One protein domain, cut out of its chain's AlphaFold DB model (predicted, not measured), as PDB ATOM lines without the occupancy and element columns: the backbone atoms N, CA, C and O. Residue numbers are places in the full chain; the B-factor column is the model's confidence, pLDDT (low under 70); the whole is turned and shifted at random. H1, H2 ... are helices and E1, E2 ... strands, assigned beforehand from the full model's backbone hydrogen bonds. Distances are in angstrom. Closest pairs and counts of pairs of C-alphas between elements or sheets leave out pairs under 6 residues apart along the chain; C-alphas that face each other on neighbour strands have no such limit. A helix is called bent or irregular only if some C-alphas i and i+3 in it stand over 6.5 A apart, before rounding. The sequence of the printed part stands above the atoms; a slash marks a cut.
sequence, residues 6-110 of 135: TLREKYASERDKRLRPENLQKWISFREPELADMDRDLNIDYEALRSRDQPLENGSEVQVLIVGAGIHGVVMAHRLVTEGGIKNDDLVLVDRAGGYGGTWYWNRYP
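AT A GLANCE: This is residues 6 to 110 of the 135 residues of an uncharacterized protein of Colletotrichum higginsianum (strain IMI 349063) (UniProt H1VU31). A long arm, residues 6 to 28 with H1 and H2, sticks out from a small body in which H5 packs on one face of a two-stranded sheet, E1 and E2. H3 lies between the arm and the body, where residues 32 to 37, of which 33 to 37 belong to H3, stand free, while H4 and H6 are short helices of the body. The printed part has 105 residues, with six named helices and two named strands in the order H1 H2 H3 H4 E1 H5 E2 H6; the class is mostly helix, with helices holding 45 and strands 8 of the 53 residues in named elements, and the two strands of the sheet, in the order E1, E2, are parallel. It is extended, with a radius of gyration of the C-alphas of 21.0 A, and spans 60 by 39 by 32 A.

IN THESE COORDINATES: H1, residues 6 to 16, begins at C-alpha 6 (-3.925, 26.546, 10.539) and is 15.4 A long. H2 is residues 21 to 26, neither bent nor irregular, but only just: C-alphas 21 and 24 are 6.1 A apart. H3, residues 33 to 39, is irregular, with C-alphas 34 and 37 7.8 A apart. H4 is residues 46 to 50. E1, residues 64 to 67, is 10.0 A long, H5, residues 71 to 82, 16.3 A, and E2, residues 91 to 94, 10.0 A. H6, residues 103 to 106, ends at C-alpha 106 (1.249, -10.085, 30.707).

HOW THE PARTS SIT: E1 and E2 are parallel at 18 degrees, with N 66 and O 92 2.9 A apart, within hydrogen-bond range. E1, H5 and E2 form a strand-helix-strand unit, two parallel neighbour strands with a helix between, its crossover right-handed. The closest C-alphas of E1 and H5 are those of Ile 66 and Gly 73, 6.4 A. H5 and H6 are only just apart, at 8.3 A. H1 and H2 are apart. Every O i to N i+4 pair is within range in H1, H4 and H5; H2 has 0 of 2 but 3 of 3 O i to N i+3 pairs, H3 0 of 3 but 3 of 4, and H6 is too short for an O i to N i+4 pair.

THE WHOLE: The C-alphas of Thr 6 and Ser 51, the two farthest apart, are 64.0 A apart. The printed part has no cut, and the link from H4 to E1 is long. Residue 24 is under 70 in pLDDT.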
ATOM      1  N   THR A   6      -4.121  26.298   9.103       95.44
ATOM      2  CA  THR A   6      -3.925  26.546  10.539       95.44
ATOM      3  C   THR A   6      -3.841  25.260  11.369       95.44
ATOM      4  O   THR A   6      -3.085  25.179  12.340       95.44
ATOM      5  N   LEU A   7      -4.579  24.211  10.986       95.25
ATOM      6  CA  LEU A   7      -4.523  22.915  11.665       95.25
ATOM      7  C   LEU A   7      -3.217  22.175  11.347       95.25
ATOM      8  O   LEU A   7      -2.621  21.565  12.235       95.25
ATOM      9  N   ARG A   8      -2.735  22.271  10.101       94.94
ATOM     10  CA  ARG A   8      -1.443  21.694   9.697       94.94
ATOM     11  C   ARG A   8      -0.281  22.366  10.420       94.94
ATOM     12  O   ARG A   8       0.610  21.668  10.897       94.94
ATOM     13  N   GLU A   9      -0.318  23.688  10.559       96.19
ATOM     14  CA  GLU A   9       0.678  24.453  11.316       96.19
ATOM     15  C   GLU A   9       0.704  24.042  12.789       96.19
ATOM     16  O   GLU A   9       1.773  23.803  13.358       96.19
ATOM     17  N   LYS A  10      -0.473  23.873  13.406       96.00
ATOM     18  CA  LYS A  10      -0.562  23.390  14.785       96.00
ATOM     19  C   LYS A  10       0.022  21.982  14.930       96.00
ATOM     20  O   LYS A  10       0.764  21.737  15.882       96.00
ATOM     21  N   TYR A  11      -0.262  21.073  13.995       95.44
ATOM     22  CA  TYR A  11       0.318  19.725  13.993       95.44
ATOM     23  C   TYR A  11       1.838  19.747  13.825       95.44
ATOM     24  O   TYR A  11       2.532  19.050  14.565       95.44
ATOM     25  N   ALA A  12       2.364  20.572  12.915       94.94
ATOM     26  CA  ALA A  12       3.803  20.737  12.732       94.94
ATOM     27  C   ALA A  12       4.468  21.263  14.014       94.94
ATOM     28  O   ALA A  12       5.399  20.639  14.516       94.94
ATOM     29  N   SER A  13       3.917  22.321  14.619       95.69
ATOM     30  CA  SER A  13       4.430  22.884  15.873       95.69
ATOM     31  C   SER A  13       4.449  21.864  17.020       95.69
ATOM     32  O   SER A  13       5.423  21.791  17.767       95.69
ATOM     33  N   GLU A  14       3.402  21.043  17.176       95.19
ATOM     34  CA  GLU A  14       3.366  20.011  18.223       95.19
ATOM     35  C   GLU A  14       4.311  18.833  17.948       95.19
ATOM     36  O   GLU A  14       4.912  18.299  18.889       95.19
ATOM     37  N   ARG A  15       4.466  18.433  16.683       92.38
ATOM     38  CA  ARG A  15       5.421  17.403  16.261       92.38
ATOM     39  C   ARG A  15       6.855  17.853  16.538       92.38
ATOM     40  O   ARG A  15       7.614  17.119  17.170       92.38
ATOM     41  N   ASP A  16       7.206  19.068  16.129       92.88
ATOM     42  CA  ASP A  16       8.578  19.580  16.189       92.88
ATOM     43  C   ASP A  16       9.063  19.767  17.639       92.88
ATOM     44  O   ASP A  16      10.237  19.559  17.928       92.88
ATOM     45  N   LYS A  17       8.155  20.002  18.602       90.56
ATOM     46  CA  LYS A  17       8.477  19.961  20.047       90.56
ATOM     47  C   LYS A  17       9.014  18.603  20.526       90.56
ATOM     48  O   LYS A  17       9.674  18.538  21.565       90.56
ATOM     49  N   ARG A  18       8.669  17.509  19.839       87.56
ATOM     50  CA  ARG A  18       8.922  16.117  20.263       87.56
ATOM     51  C   ARG A  18       9.941  15.398  19.375       87.56
ATOM     52  O   ARG A  18      10.515  14.402  19.819       87.56
ATOM     53  N   LEU A  19      10.204  15.913  18.172       83.19
ATOM     54  CA  LEU A  19      11.248  15.431  17.268       83.19
ATOM     55  C   LEU A  19      12.628  15.878  17.753       83.19
ATOM     56  O   LEU A  19      13.179  16.881  17.312       83.19
ATOM     57  N   ARG A  20      13.184  15.111  18.685       79.88
ATOM     58  CA  ARG A  20      14.553  15.273  19.169       79.88
ATOM     59  C   ARG A  20      15.297  13.950  18.985       79.88
ATOM     60  O   ARG A  20      14.841  12.963  19.570       79.88
ATOM     61  N   PRO A  21      16.372  13.883  18.178       74.88
ATOM     62  CA  PRO A  21      17.124  12.646  17.937       74.88
ATOM     63  C   PRO A  21      17.589  11.958  19.229       74.88
ATOM     64  O   PRO A  21      17.539  10.736  19.344       74.88
ATOM     65  N   GLU A  22      17.945  12.743  20.243       82.06
ATOM     66  CA  GLU A  22      18.350  12.271  21.566       82.06
ATOM     67  C   GLU A  22      17.223  11.582  22.353       82.06
ATOM     68  O   GLU A  22      17.495  10.858  23.308       82.06
ATOM     69  N   ASN A  23      15.948  11.758  21.979       77.00
ATOM     70  CA  ASN A  23      14.844  11.078  22.663       77.00
ATOM     71  C   ASN A  23      14.857   9.561  22.427       77.00
ATOM     72  O   ASN A  23      14.340   8.831  23.265       77.00
ATOM     73  N   LEU A  24      15.447   9.078  21.327       68.38
ATOM     74  CA  LEU A  24      15.565   7.638  21.073       68.38
ATOM     75  C   LEU A  24      16.532   6.959  22.055       68.38
ATOM     76  O   LEU A  24      16.353   5.789  22.367       68.38
ATOM     77  N   GLN A  25      17.502   7.700  22.596       73.06
ATOM     78  CA  GLN A  25      18.461   7.194  23.584       73.06
ATOM     79  C   GLN A  25      17.905   7.181  25.018       73.06
ATOM     80  O   GLN A  25      18.583   6.729  25.932       73.06
ATOM     81  N   LYS A  26      16.682   7.688  25.238       76.75
ATOM     82  CA  LYS A  26      16.048   7.737  26.569       76.75
ATOM     83  C   LYS A  26      15.305   6.456  26.940       76.75
ATOM     84  O   LYS A  26      14.861   6.329  28.077       76.75
ATOM     85  N   TRP A  27      15.121   5.547  25.989       80.81
ATOM     86  CA  TRP A  27      14.485   4.264  26.248       80.81
ATOM     87  C   TRP A  27      15.538   3.302  26.784       80.81
ATOM     88  O   TRP A  27      16.489   2.973  26.082       80.81
ATOM     89  N   ILE A  28      15.358   2.878  28.028       81.69
ATOM     90  CA  ILE A  28      16.137   1.802  28.640       81.69
ATOM     91  C   ILE A  28      15.446   0.472  28.361       81.69
ATOM     92  O   ILE A  28      14.213   0.407  28.285       81.69
ATOM     93  N   SER A  29      16.225  -0.587  28.190       83.00
ATOM     94  CA  SER A  29      15.675  -1.922  27.996       83.00
ATOM     95  C   SER A  29      15.580  -2.633  29.340       83.00
ATOM     96  O   SER A  29      16.584  -2.793  30.022       83.00
ATOM     97  N   PHE A  30      14.412  -3.177  29.693       83.81
ATOM     98  CA  PHE A  30      14.301  -4.052  30.873       83.81
ATOM     99  C   PHE A  30      15.071  -5.376  30.726       83.81
ATOM    100  O   PHE A  30      15.152  -6.153  31.669       83.81
ATOM    101  N   ARG A  31      15.668  -5.630  29.552       80.50
ATOM    102  CA  ARG A  31      16.605  -6.742  29.339       80.50
ATOM    103  C   ARG A  31      18.025  -6.432  29.822       80.50
ATOM    104  O   ARG A  31      18.869  -7.321  29.780       80.50
ATOM    105  N   GLU A  32      18.310  -5.190  30.211       86.56
ATOM    106  CA  GLU A  32      19.579  -4.834  30.848       86.56
ATOM    107  C   GLU A  32      19.699  -5.558  32.203       86.56
ATOM    108  O   GLU A  32      18.702  -5.634  32.930       86.56
ATOM    109  N   PRO A  33      20.872  -6.121  32.559       87.12
ATOM    110  CA  PRO A  33      21.038  -6.932  33.770       87.12
ATOM    111  C   PRO A  33      20.564  -6.248  35.058       87.12
ATOM    112  O   PRO A  33      20.003  -6.900  35.935       87.12
ATOM    113  N   GLU A  34      20.748  -4.933  35.156       90.56
ATOM    114  CA  GLU A  34      20.368  -4.105  36.300       90.56
ATOM    115  C   GLU A  34      18.846  -3.993  36.477       90.56
ATOM    116  O   GLU A  34      18.371  -3.722  37.579       90.56
ATOM    117  N   LEU A  35      18.082  -4.208  35.402       90.44
ATOM    118  CA  LEU A  35      16.623  -4.085  35.359       90.44
ATOM    119  C   LEU A  35      15.923  -5.417  35.072       90.44
ATOM    120  O   LEU A  35      14.700  -5.441  34.957       90.44
ATOM    121  N   ALA A  36      16.666  -6.524  34.999       86.81
ATOM    122  CA  ALA A  36      16.135  -7.835  34.635       86.81
ATOM    123  C   ALA A  36      14.981  -8.295  35.544       86.81
ATOM    124  O   ALA A  36      14.084  -9.012  35.100       86.81
ATOM    125  N   ASP A  37      14.966  -7.855  36.805       90.12
ATOM    126  CA  ASP A  37      13.876  -8.150  37.739       90.12
ATOM    127  C   ASP A  37      12.539  -7.514  37.322       90.12
ATOM    128  O   ASP A  37      11.479  -8.086  37.564       90.12
ATOM    129  N   MET A  38      12.579  -6.374  36.624       89.81
ATOM    130  CA  MET A  38      11.385  -5.695  36.107       89.81
ATOM    131  C   MET A  38      10.739  -6.439  34.930       89.81
ATOM    132  O   MET A  38       9.569  -6.209  34.637       89.81
ATOM    133  N   ASP A  39      11.484  -7.326  34.266       88.81
ATOM    134  CA  ASP A  39      11.025  -8.154  33.139       88.81
ATOM    135  C   ASP A  39      10.627  -9.577  33.594       88.81
ATOM    136  O   ASP A  39      10.488 -10.503  32.786       88.81
ATOM    137  N   ARG A  40      10.486  -9.786  34.912       90.19
ATOM    138  CA  ARG A  40      10.065 -11.061  35.498       90.19
ATOM    139  C   ARG A  40       8.576 -11.307  35.265       90.19
ATOM    140  O   ARG A  40       7.740 -10.415  35.394       90.19
ATOM    141  N   ASP A  41       8.237 -12.568  35.026       93.31
ATOM    142  CA  ASP A  41       6.855 -13.031  35.064       93.31
ATOM    143  C   ASP A  41       6.321 -13.093  36.498       93.31
ATOM    144  O   ASP A  41       6.787 -13.876  37.325       93.31
ATOM    145  N   LEU A  42       5.349 -12.227  36.785       92.62
ATOM    146  CA  LEU A  42       4.676 -12.136  38.080       92.62
ATOM    147  C   LEU A  42       3.488 -13.103  38.202       92.62
ATOM    148  O   LEU A  42       2.945 -13.259  39.291       92.62
ATOM    149  N   ASN A  43       3.055 -13.713  37.096       92.94
ATOM    150  CA  ASN A  43       1.839 -14.524  37.021       92.94
ATOM    151  C   ASN A  43       2.122 -16.023  36.867       92.94
ATOM    152  O   ASN A  43       1.182 -16.820  36.828       92.94
ATOM    153  N   ILE A  44       3.389 -16.403  36.724       93.81
ATOM    154  CA  ILE A  44       3.800 -17.792  36.567       93.81
ATOM    155  C   ILE A  44       3.782 -18.531  37.905       93.81
ATOM    156  O   ILE A  44       4.358 -18.099  38.903       93.81
ATOM    157  N   ASP A  45       3.152 -19.699  37.895       91.81
ATOM    158  CA  ASP A  45       3.291 -20.695  38.948       91.81
ATOM    159  C   ASP A  45       4.330 -21.732  38.498       91.81
ATOM    160  O   ASP A  45       4.055 -22.623  37.688       91.81
ATOM    161  N   TYR A  46       5.557 -21.584  38.998       87.50
ATOM    162  CA  TYR A  46       6.659 -22.476  38.642       87.50
ATOM    163  C   TYR A  46       6.472 -23.901  39.172       87.50
ATOM    164  O   TYR A  46       7.005 -24.833  38.569       87.50
ATOM    165  N   GLU A  47       5.756 -24.097  40.279       89.94
ATOM    166  CA  GLU A  47       5.514 -25.435  40.829       89.94
ATOM    167  C   GLU A  47       4.505 -26.185  39.959       89.94
ATOM    168  O   GLU A  47       4.747 -27.324  39.543       89.94
ATOM    169  N   ALA A  48       3.424 -25.506  39.575       88.88
ATOM    170  CA  ALA A  48       2.455 -26.052  38.638       88.88
ATOM    171  C   ALA A  48       3.068 -26.311  37.251       88.88
ATOM    172  O   ALA A  48       2.698 -27.284  36.600       88.88
ATOM    173  N   LEU A  49       4.015 -25.486  36.790       86.25
ATOM    174  CA  LEU A  49       4.674 -25.702  35.499       86.25
ATOM    175  C   LEU A  49       5.635 -26.899  35.527       86.25
ATOM    176  O   LEU A  49       5.653 -27.686  34.586       86.25
ATOM    177  N   ARG A  50       6.417 -27.058  36.602       86.25
ATOM    178  CA  ARG A  50       7.384 -28.163  36.749       86.25
ATOM    179  C   ARG A  50       6.732 -29.525  36.963       86.25
ATOM    180  O   ARG A  50       7.383 -30.534  36.727       86.25
ATOM    181  N   SER A  51       5.492 -29.555  37.445       87.06
ATOM    182  CA  SER A  51       4.743 -30.803  37.641       87.06
ATOM    183  C   SER A  51       4.083 -31.333  36.365       87.06
ATOM    184  O   SER A  51       3.537 -32.432  36.383       87.06
ATOM    185  N   ARG A  52       4.120 -30.571  35.264       84.44
ATOM    186  CA  ARG A  52       3.605 -30.997  33.959       84.44
ATOM    187  C   ARG A  52       4.696 -31.685  33.150       84.44
ATOM    188  O   ARG A  52       5.848 -31.255  33.179       84.44
ATOM    189  N   ASP A  53       4.300 -32.679  32.363       84.00
ATOM    190  CA  ASP A  53       5.176 -33.266  31.354       84.00
ATOM    191  C   ASP A  53       5.522 -32.207  30.300       84.00
ATOM    192  O   ASP A  53       4.642 -31.518  29.769       84.00
ATOM    193  N   GLN A  54       6.817 -32.039  30.025       81.81
ATOM    194  CA  GLN A  54       7.270 -31.134  28.977       81.81
ATOM    195  C   GLN A  54       7.134 -31.831  27.621       81.81
ATOM    196  O   GLN A  54       7.690 -32.911  27.445       81.81
ATOM    197  N   PRO A  55       6.432 -31.228  26.644       81.25
ATOM    198  CA  PRO A  55       6.223 -31.860  25.343       81.25
ATOM    199  C   PRO A  55       7.489 -31.883  24.476       81.25
ATOM    200  O   PRO A  55       7.515 -32.558  23.454       81.25
ATOM    201  N   LEU A  56       8.522 -31.122  24.854       89.19
ATOM    202  CA  LEU A  56       9.766 -30.988  24.108       89.19
ATOM    203  C   LEU A  56      10.964 -31.320  24.990       89.19
ATOM    204  O   LEU A  56      11.084 -30.821  26.108       89.19
ATOM    205  N   GLU A  57      11.892 -32.078  24.421       90.81
ATOM    206  CA  GLU A  57      13.230 -32.316  24.941       90.81
ATOM    207  C   GLU A  57      14.271 -31.672  24.010       90.81
ATOM    208  O   GLU A  57      13.986 -31.262  22.879       90.81
ATOM    209  N   ASN A  58      15.514 -31.558  24.476       92.56
ATOM    210  CA  ASN A  58      16.584 -31.043  23.630       92.56
ATOM    211  C   ASN A  58      16.830 -31.993  22.445       92.56
ATOM    212  O   ASN A  58      17.213 -33.143  22.644       92.56
ATOM    213  N   GLY A  59      16.649 -31.489  21.223       92.56
ATOM    214  CA  GLY A  59      16.750 -32.284  19.996       92.56
ATOM    215  C   GLY A  59      15.430 -32.890  19.512       92.56
ATOM    216  O   GLY A  59      15.455 -33.627  18.531       92.56
ATOM    217  N   SER A  60      14.292 -32.583  20.148       91.94
ATOM    218  CA  SER A  60      12.977 -32.952  19.616       91.94
ATOM    219  C   SER A  60      12.744 -32.358  18.225       91.94
ATOM    220  O   SER A  60      13.024 -31.183  17.978       91.94
ATOM    221  N   GLU A  61      12.166 -33.163  17.339       92.12
ATOM    222  CA  GLU A  61      11.651 -32.720  16.046       92.12
ATOM    223  C   GLU A  61      10.143 -32.480  16.161       92.12
ATOM    224  O   GLU A  61       9.416 -33.298  16.720       92.12
ATOM    225  N   VAL A  62       9.671 -31.353  15.628       92.31
ATOM    226  CA  VAL A  62       8.243 -31.028  15.532       92.31
ATOM    227  C   VAL A  62       7.907 -30.617  14.114       92.31
ATOM    228  O   VAL A  62       8.715 -29.976  13.438       92.31
ATOM    229  N   GLN A  63       6.702 -30.953  13.664       95.38
ATOM    230  CA  GLN A  63       6.263 -30.585  12.324       95.38
ATOM    231  C   GLN A  63       5.967 -29.085  12.234       95.38
ATOM    232  O   GLN A  63       6.341 -28.443  11.251       95.38
ATOM    233  N   VAL A  64       5.315 -28.518  13.254       97.00
ATOM    234  CA  VAL A  64       5.024 -27.083  13.318       97.00
ATOM    235  C   VAL A  64       5.368 -26.517  14.693       97.00
ATOM    236  O   VAL A  64       4.804 -26.914  15.708       97.00
ATOM    237  N   LEU A  65       6.249 -25.517  14.715       96.31
ATOM    238  CA  LEU A  65       6.556 -24.723  15.903       96.31
ATOM    239  C   LEU A  65       5.997 -23.307  15.738       96.31
ATOM    240  O   LEU A  65       6.365 -22.593  14.805       96.31
ATOM    241  N   ILE A  66       5.142 -22.882  16.663       97.56
ATOM    242  CA  ILE A  66       4.571 -21.533  16.702       97.56
ATOM    243  C   ILE A  66       5.207 -20.773  17.865       97.56
ATOM    244  O   ILE A  66       5.095 -21.178  19.019       97.56
ATOM    245  N   VAL A  67       5.857 -19.645  17.575       97.50
ATOM    246  CA  VAL A  67       6.413 -18.761  18.610       97.50
ATOM    247  C   VAL A  67       5.364 -17.723  19.005       97.50
ATOM    248  O   VAL A  67       4.985 -16.869  18.204       97.50
ATOM    249  N   GLY A  68       4.917 -17.794  20.255       97.81
ATOM    250  CA  GLY A  68       3.869 -16.971  20.845       97.81
ATOM    251  C   GLY A  68       2.576 -17.757  21.072       97.81
ATOM    252  O   GLY A  68       1.943 -18.233  20.137       97.81
ATOM    253  N   ALA A  69       2.135 -17.808  22.325       97.56
ATOM    254  CA  ALA A  69       0.888 -18.402  22.802       97.56
ATOM    255  C   ALA A  69      -0.183 -17.330  23.100       97.56
ATOM    256  O   ALA A  69      -1.083 -17.514  23.924       97.56
ATOM    257  N   GLY A  70      -0.084 -16.175  22.434       98.19
ATOM    258  CA  GLY A  70      -1.129 -15.154  22.410       98.19
ATOM    259  C   GLY A  70      -2.292 -15.505  21.482       98.19
ATOM    260  O   GLY A  70      -2.284 -16.543  20.823       98.19
ATOM    261  N   ILE A  71      -3.271 -14.597  21.384       97.75
ATOM    262  CA  ILE A  71      -4.469 -14.751  20.534       97.75
ATOM    263  C   ILE A  71      -4.119 -15.255  19.126       97.75
ATOM    264  O   ILE A  71      -4.675 -16.250  18.676       97.75
ATOM    265  N   HIS A  72      -3.157 -14.619  18.451       97.38
ATOM    266  CA  HIS A  72      -2.783 -15.001  17.088       97.38
ATOM    267  C   HIS A  72      -2.182 -16.407  16.996       97.38
ATOM    268  O   HIS A  72      -2.526 -17.143  16.076       97.38
ATOM    269  N   GLY A  73      -1.314 -16.791  17.937       98.19
ATOM    270  CA  GLY A  73      -0.702 -18.121  17.944       98.19
ATOM    271  C   GLY A  73      -1.730 -19.224  18.170       98.19
ATOM    272  O   GLY A  73      -1.732 -20.221  17.455       98.19
ATOM    273  N   VAL A  74      -2.671 -18.999  19.092       97.56
ATOM    274  CA  VAL A  74      -3.780 -19.930  19.354       97.56
ATOM    275  C   VAL A  74      -4.715 -20.038  18.147       97.56
ATOM    276  O   VAL A  74      -5.081 -21.144  17.763       97.56
ATOM    277  N   VAL A  75      -5.065 -18.921  17.502       97.94
ATOM    278  CA  VAL A  75      -5.899 -18.935  16.284       97.94
ATOM    279  C   VAL A  75      -5.187 -19.637  15.129       97.94
ATOM    280  O   VAL A  75      -5.811 -20.408  14.404       97.94
ATOM    281  N   MET A  76      -3.883 -19.401  14.957       98.19
ATOM    282  CA  MET A  76      -3.082 -20.091  13.947       98.19
ATOM    283  C   MET A  76      -3.072 -21.600  14.195       98.19
ATOM    284  O   MET A  76      -3.347 -22.360  13.272       98.19
ATOM    285  N   ALA A  77      -2.815 -22.025  15.434       97.88
ATOM    286  CA  ALA A  77      -2.847 -23.432  15.815       97.88
ATOM    287  C   ALA A  77      -4.222 -24.059  15.549       97.88
ATOM    288  O   ALA A  77      -4.298 -25.094  14.897       97.88
ATOM    289  N   HIS A  78      -5.302 -23.388  15.965       97.50
ATOM    290  CA  HIS A  78      -6.671 -23.828  15.698       97.50
ATOM    291  C   HIS A  78      -6.896 -24.066  14.203       97.50
ATOM    292  O   HIS A  78      -7.273 -25.166  13.817       97.50
ATOM    293  N   ARG A  79      -6.592 -23.080  13.350       97.75
ATOM    294  CA  ARG A  79      -6.793 -23.197  11.897       97.75
ATOM    295  C   ARG A  79      -5.921 -24.275  11.259       97.75
ATOM    296  O   ARG A  79      -6.385 -24.991  10.378       97.75
ATOM    297  N   LEU A  80      -4.676 -24.433  11.703       98.19
ATOM    298  CA  LEU A  80      -3.811 -25.513  11.221       98.19
ATOM    299  C   LEU A  80      -4.387 -26.893  11.547       98.19
ATOM    300  O   LEU A  80      -4.294 -27.795  10.716       98.19
ATOM    301  N   VAL A  81      -5.018 -27.044  12.710       97.69
ATOM    302  CA  VAL A  81      -5.668 -28.298  13.099       97.69
ATOM    303  C   VAL A  81      -6.967 -28.519  12.336       97.69
ATOM    304  O   VAL A  81      -7.169 -29.580  11.749       97.69
ATOM    305  N   THR A  82      -7.854 -27.525  12.321       97.06
ATOM    306  CA  THR A  82      -9.217 -27.687  11.796       97.06
ATOM    307  C   THR A  82      -9.288 -27.636  10.275       97.06
ATOM    308  O   THR A  82     -10.108 -28.328   9.680       97.06
ATOM    309  N   GLU A  83      -8.443 -26.826   9.640       97.06
ATOM    310  CA  GLU A  83      -8.459 -26.584   8.193       97.06
ATOM    311  C   GLU A  83      -7.196 -27.123   7.510       97.06
ATOM    312  O   GLU A  83      -7.251 -27.582   6.371       97.06
ATOM    313  N   GLY A  84      -6.054 -27.081   8.203       96.69
ATOM    314  CA  GLY A  84      -4.756 -27.511   7.673       96.69
ATOM    315  C   GLY A  84      -4.465 -29.008   7.809       96.69
ATOM    316  O   GLY A  84      -3.477 -29.478   7.248       96.69
ATOM    317  N   GLY A  85      -5.294 -29.759   8.543       96.69
ATOM    318  CA  GLY A  85      -5.119 -31.200   8.754       96.69
ATOM    319  C   GLY A  85      -3.912 -31.580   9.620       96.69
ATOM    320  O   GLY A  85      -3.517 -32.747   9.629       96.69
ATOM    321  N   ILE A  86      -3.320 -30.620  10.336       97.44
ATOM    322  CA  ILE A  86      -2.245 -30.866  11.303       97.44
ATOM    323  C   ILE A  86      -2.849 -31.513  12.552       97.44
ATOM    324  O   ILE A  86      -3.888 -31.075  13.041       97.44
ATOM    325  N   LYS A  87      -2.231 -32.561  13.099       95.50
ATOM    326  CA  LYS A  87      -2.709 -33.139  14.363       95.50
ATOM    327  C   LYS A  87      -2.219 -32.296  15.534       95.50
ATOM    328  O   LYS A  87      -1.162 -31.680  15.460       95.50
ATOM    329  N   ASN A  88      -2.953 -32.330  16.643       92.25
ATOM    330  CA  ASN A  88      -2.552 -31.632  17.870       92.25
ATOM    331  C   ASN A  88      -1.143 -32.028  18.345       92.25
ATOM    332  O   ASN A  88      -0.411 -31.170  18.817       92.25
ATOM    333  N   ASP A  89      -0.754 -33.294  18.178       91.56
ATOM    334  CA  ASP A  89       0.555 -33.796  18.621       91.56
ATOM    335  C   ASP A  89       1.710 -33.397  17.677       91.56
ATOM    336  O   ASP A  89       2.874 -33.513  18.047       91.56
ATOM    337  N   ASP A  90       1.400 -32.896  16.474       93.81
ATOM    338  CA  ASP A  90       2.389 -32.470  15.471       93.81
ATOM    339  C   ASP A  90       2.737 -30.970  15.594       93.81
ATOM    340  O   ASP A  90       3.592 -30.454  14.861       93.81
ATOM    341  N   LEU A  91       2.072 -30.245  16.503       95.56
ATOM    342  CA  LEU A  91       2.242 -28.807  16.691       95.56
ATOM    343  C   LEU A  91       2.617 -28.458  18.131       95.56
ATOM    344  O   LEU A  91       2.069 -28.996  19.089       95.56
ATOM    345  N   VAL A  92       3.507 -27.480  18.290       95.75
ATOM    346  CA  VAL A  92       3.855 -26.932  19.605       95.75
ATOM    347  C   VAL A  92       3.861 -25.410  19.565       95.75
ATOM    348  O   VAL A  92       4.431 -24.798  18.661       95.75
ATOM    349  N   LEU A  93       3.235 -24.790  20.569       96.44
ATOM    350  CA  LEU A  93       3.334 -23.353  20.823       96.44
ATOM    351  C   LEU A  93       4.377 -23.125  21.915       96.44
ATOM    352  O   LEU A  93       4.284 -23.708  22.995       96.44
ATOM    353  N   VAL A  94       5.341 -22.248  21.655       95.69
ATOM    354  CA  VAL A  94       6.351 -21.827  22.631       95.69
ATOM    355  C   VAL A  94       6.182 -20.350  22.945       95.69
ATOM    356  O   VAL A  94       6.128 -19.515  22.046       95.69
ATOM    357  N   ASP A  95       6.107 -20.003  24.225       95.56
ATOM    358  CA  ASP A  95       6.030 -18.620  24.690       95.56
ATOM    359  C   ASP A  95       6.936 -18.448  25.911       95.56
ATOM    360  O   ASP A  95       7.222 -19.401  26.634       95.56
ATOM    361  N   ARG A  96       7.395 -17.218  26.131       92.94
ATOM    362  CA  ARG A  96       8.070 -16.844  27.373       92.94
ATOM    363  C   ARG A  96       7.075 -16.737  28.533       92.94
ATOM    364  O   ARG A  96       7.477 -16.899  29.680       92.94
ATOM    365  N   ALA A  97       5.815 -16.423  28.241       94.19
ATOM    366  CA  ALA A  97       4.749 -16.386  29.231       94.19
ATOM    367  C   ALA A  97       4.551 -17.766  29.866       94.19
ATOM    368  O   ALA A  97       4.533 -18.775  29.164       94.19
ATOM    369  N   GLY A  98       4.290 -17.813  31.174       92.94
ATOM    370  CA  GLY A  98       3.926 -19.057  31.860       92.94
ATOM    371  C   GLY A  98       2.570 -19.659  31.449       92.94
ATOM    372  O   GLY A  98       2.132 -20.639  32.049       92.94
ATOM    373  N   GLY A  99       1.867 -19.080  30.470       93.00
ATOM    374  CA  GLY A  99       0.579 -19.562  29.976       93.00
ATOM    375  C   GLY A  99       0.086 -18.819  28.731       93.00
ATOM    376  O   GLY A  99       0.759 -17.946  28.188       93.00
ATOM    377  N   TYR A 100      -1.124 -19.164  28.285       96.31
ATOM    378  CA  TYR A 100      -1.756 -18.561  27.109       96.31
ATOM    379  C   TYR A 100      -2.211 -17.117  27.354       96.31
ATOM    380  O   TYR A 100      -2.560 -16.731  28.470       96.31
ATOM    381  N   GLY A 101      -2.283 -16.340  26.272       96.81
ATOM    382  CA  GLY A 101      -2.906 -15.013  26.244       96.81
ATOM    383  C   GLY A 101      -2.005 -13.912  25.693       96.81
ATOM    384  O   GLY A 101      -2.517 -12.906  25.195       96.81
ATOM    385  N   GLY A 102      -0.680 -14.100  25.710       97.25
ATOM    386  CA  GLY A 102       0.286 -13.124  25.192       97.25
ATOM    387  C   GLY A 102       0.100 -11.767  25.869       97.25
ATOM    388  O   GLY A 102       0.244 -11.657  27.084       97.25
ATOM    389  N   THR A 103      -0.298 -10.736  25.121       97.25
ATOM    390  CA  THR A 103      -0.638  -9.415  25.682       97.25
ATOM    391  C   THR A 103      -1.572  -9.510  26.893       97.25
ATOM    392  O   THR A 103      -1.312  -8.856  27.899       97.25
ATOM    393  N   TRP A 104      -2.603 -10.358  26.842       97.12
ATOM    394  CA  TRP A 104      -3.577 -10.533  27.929       97.12
ATOM    395  C   TRP A 104      -3.058 -11.392  29.085       97.12
ATOM    396  O   TRP A 104      -3.589 -11.331  30.191       97.12
ATOM    397  N   TYR A 105      -2.001 -12.174  28.850       97.19
ATOM    398  CA  TYR A 105      -1.291 -12.860  29.921       97.19
ATOM    399  C   TYR A 105      -0.477 -11.858  30.744       97.19
ATOM    400  O   TYR A 105      -0.605 -11.837  31.968       97.19
ATOM    401  N   TRP A 106       0.321 -11.023  30.072       96.25
ATOM    402  CA  TRP A 106       1.249 -10.085  30.707       96.25
ATOM    403  C   TRP A 106       0.548  -8.877  31.340       96.25
ATOM    404  O   TRP A 106       0.887  -8.466  32.447       96.25
ATOM    405  N   ASN A 107      -0.445  -8.303  30.657       96.56
ATOM    406  CA  ASN A 107      -1.082  -7.058  31.080       96.56
ATOM    407  C   ASN A 107      -2.326  -7.342  31.922       96.56
ATOM    408  O   ASN A 107      -3.393  -7.653  31.396       96.56
ATOM    409  N   ARG A 108      -2.188  -7.204  33.243       96.25
ATOM    410  CA  ARG A 108      -3.275  -7.404  34.221       96.25
ATOM    411  C   ARG A 108      -3.421  -6.233  35.193       96.25
ATOM    412  O   ARG A 108      -3.843  -6.406  36.334       96.25
ATOM    413  N   TYR A 109      -3.023  -5.039  34.765       96.56
ATOM    414  CA  TYR A 109      -3.139  -3.842  35.589       96.56
ATOM    415  C   TYR A 109      -4.617  -3.442  35.787       96.56
ATOM    416  O   TYR A 109      -5.465  -3.752  34.943       96.56
ATOM    417  N   PRO A 110      -4.958  -2.741  36.884       97.81
ATOM    418  CA  PRO A 110      -6.330  -2.317  37.146       97.81
ATOM    419  C   PRO A 110      -6.913  -1.481  36.000       97.81
ATOM    420  O   PRO A 110      -6.335  -0.474  35.600       97.81
TER     421      PRO A 110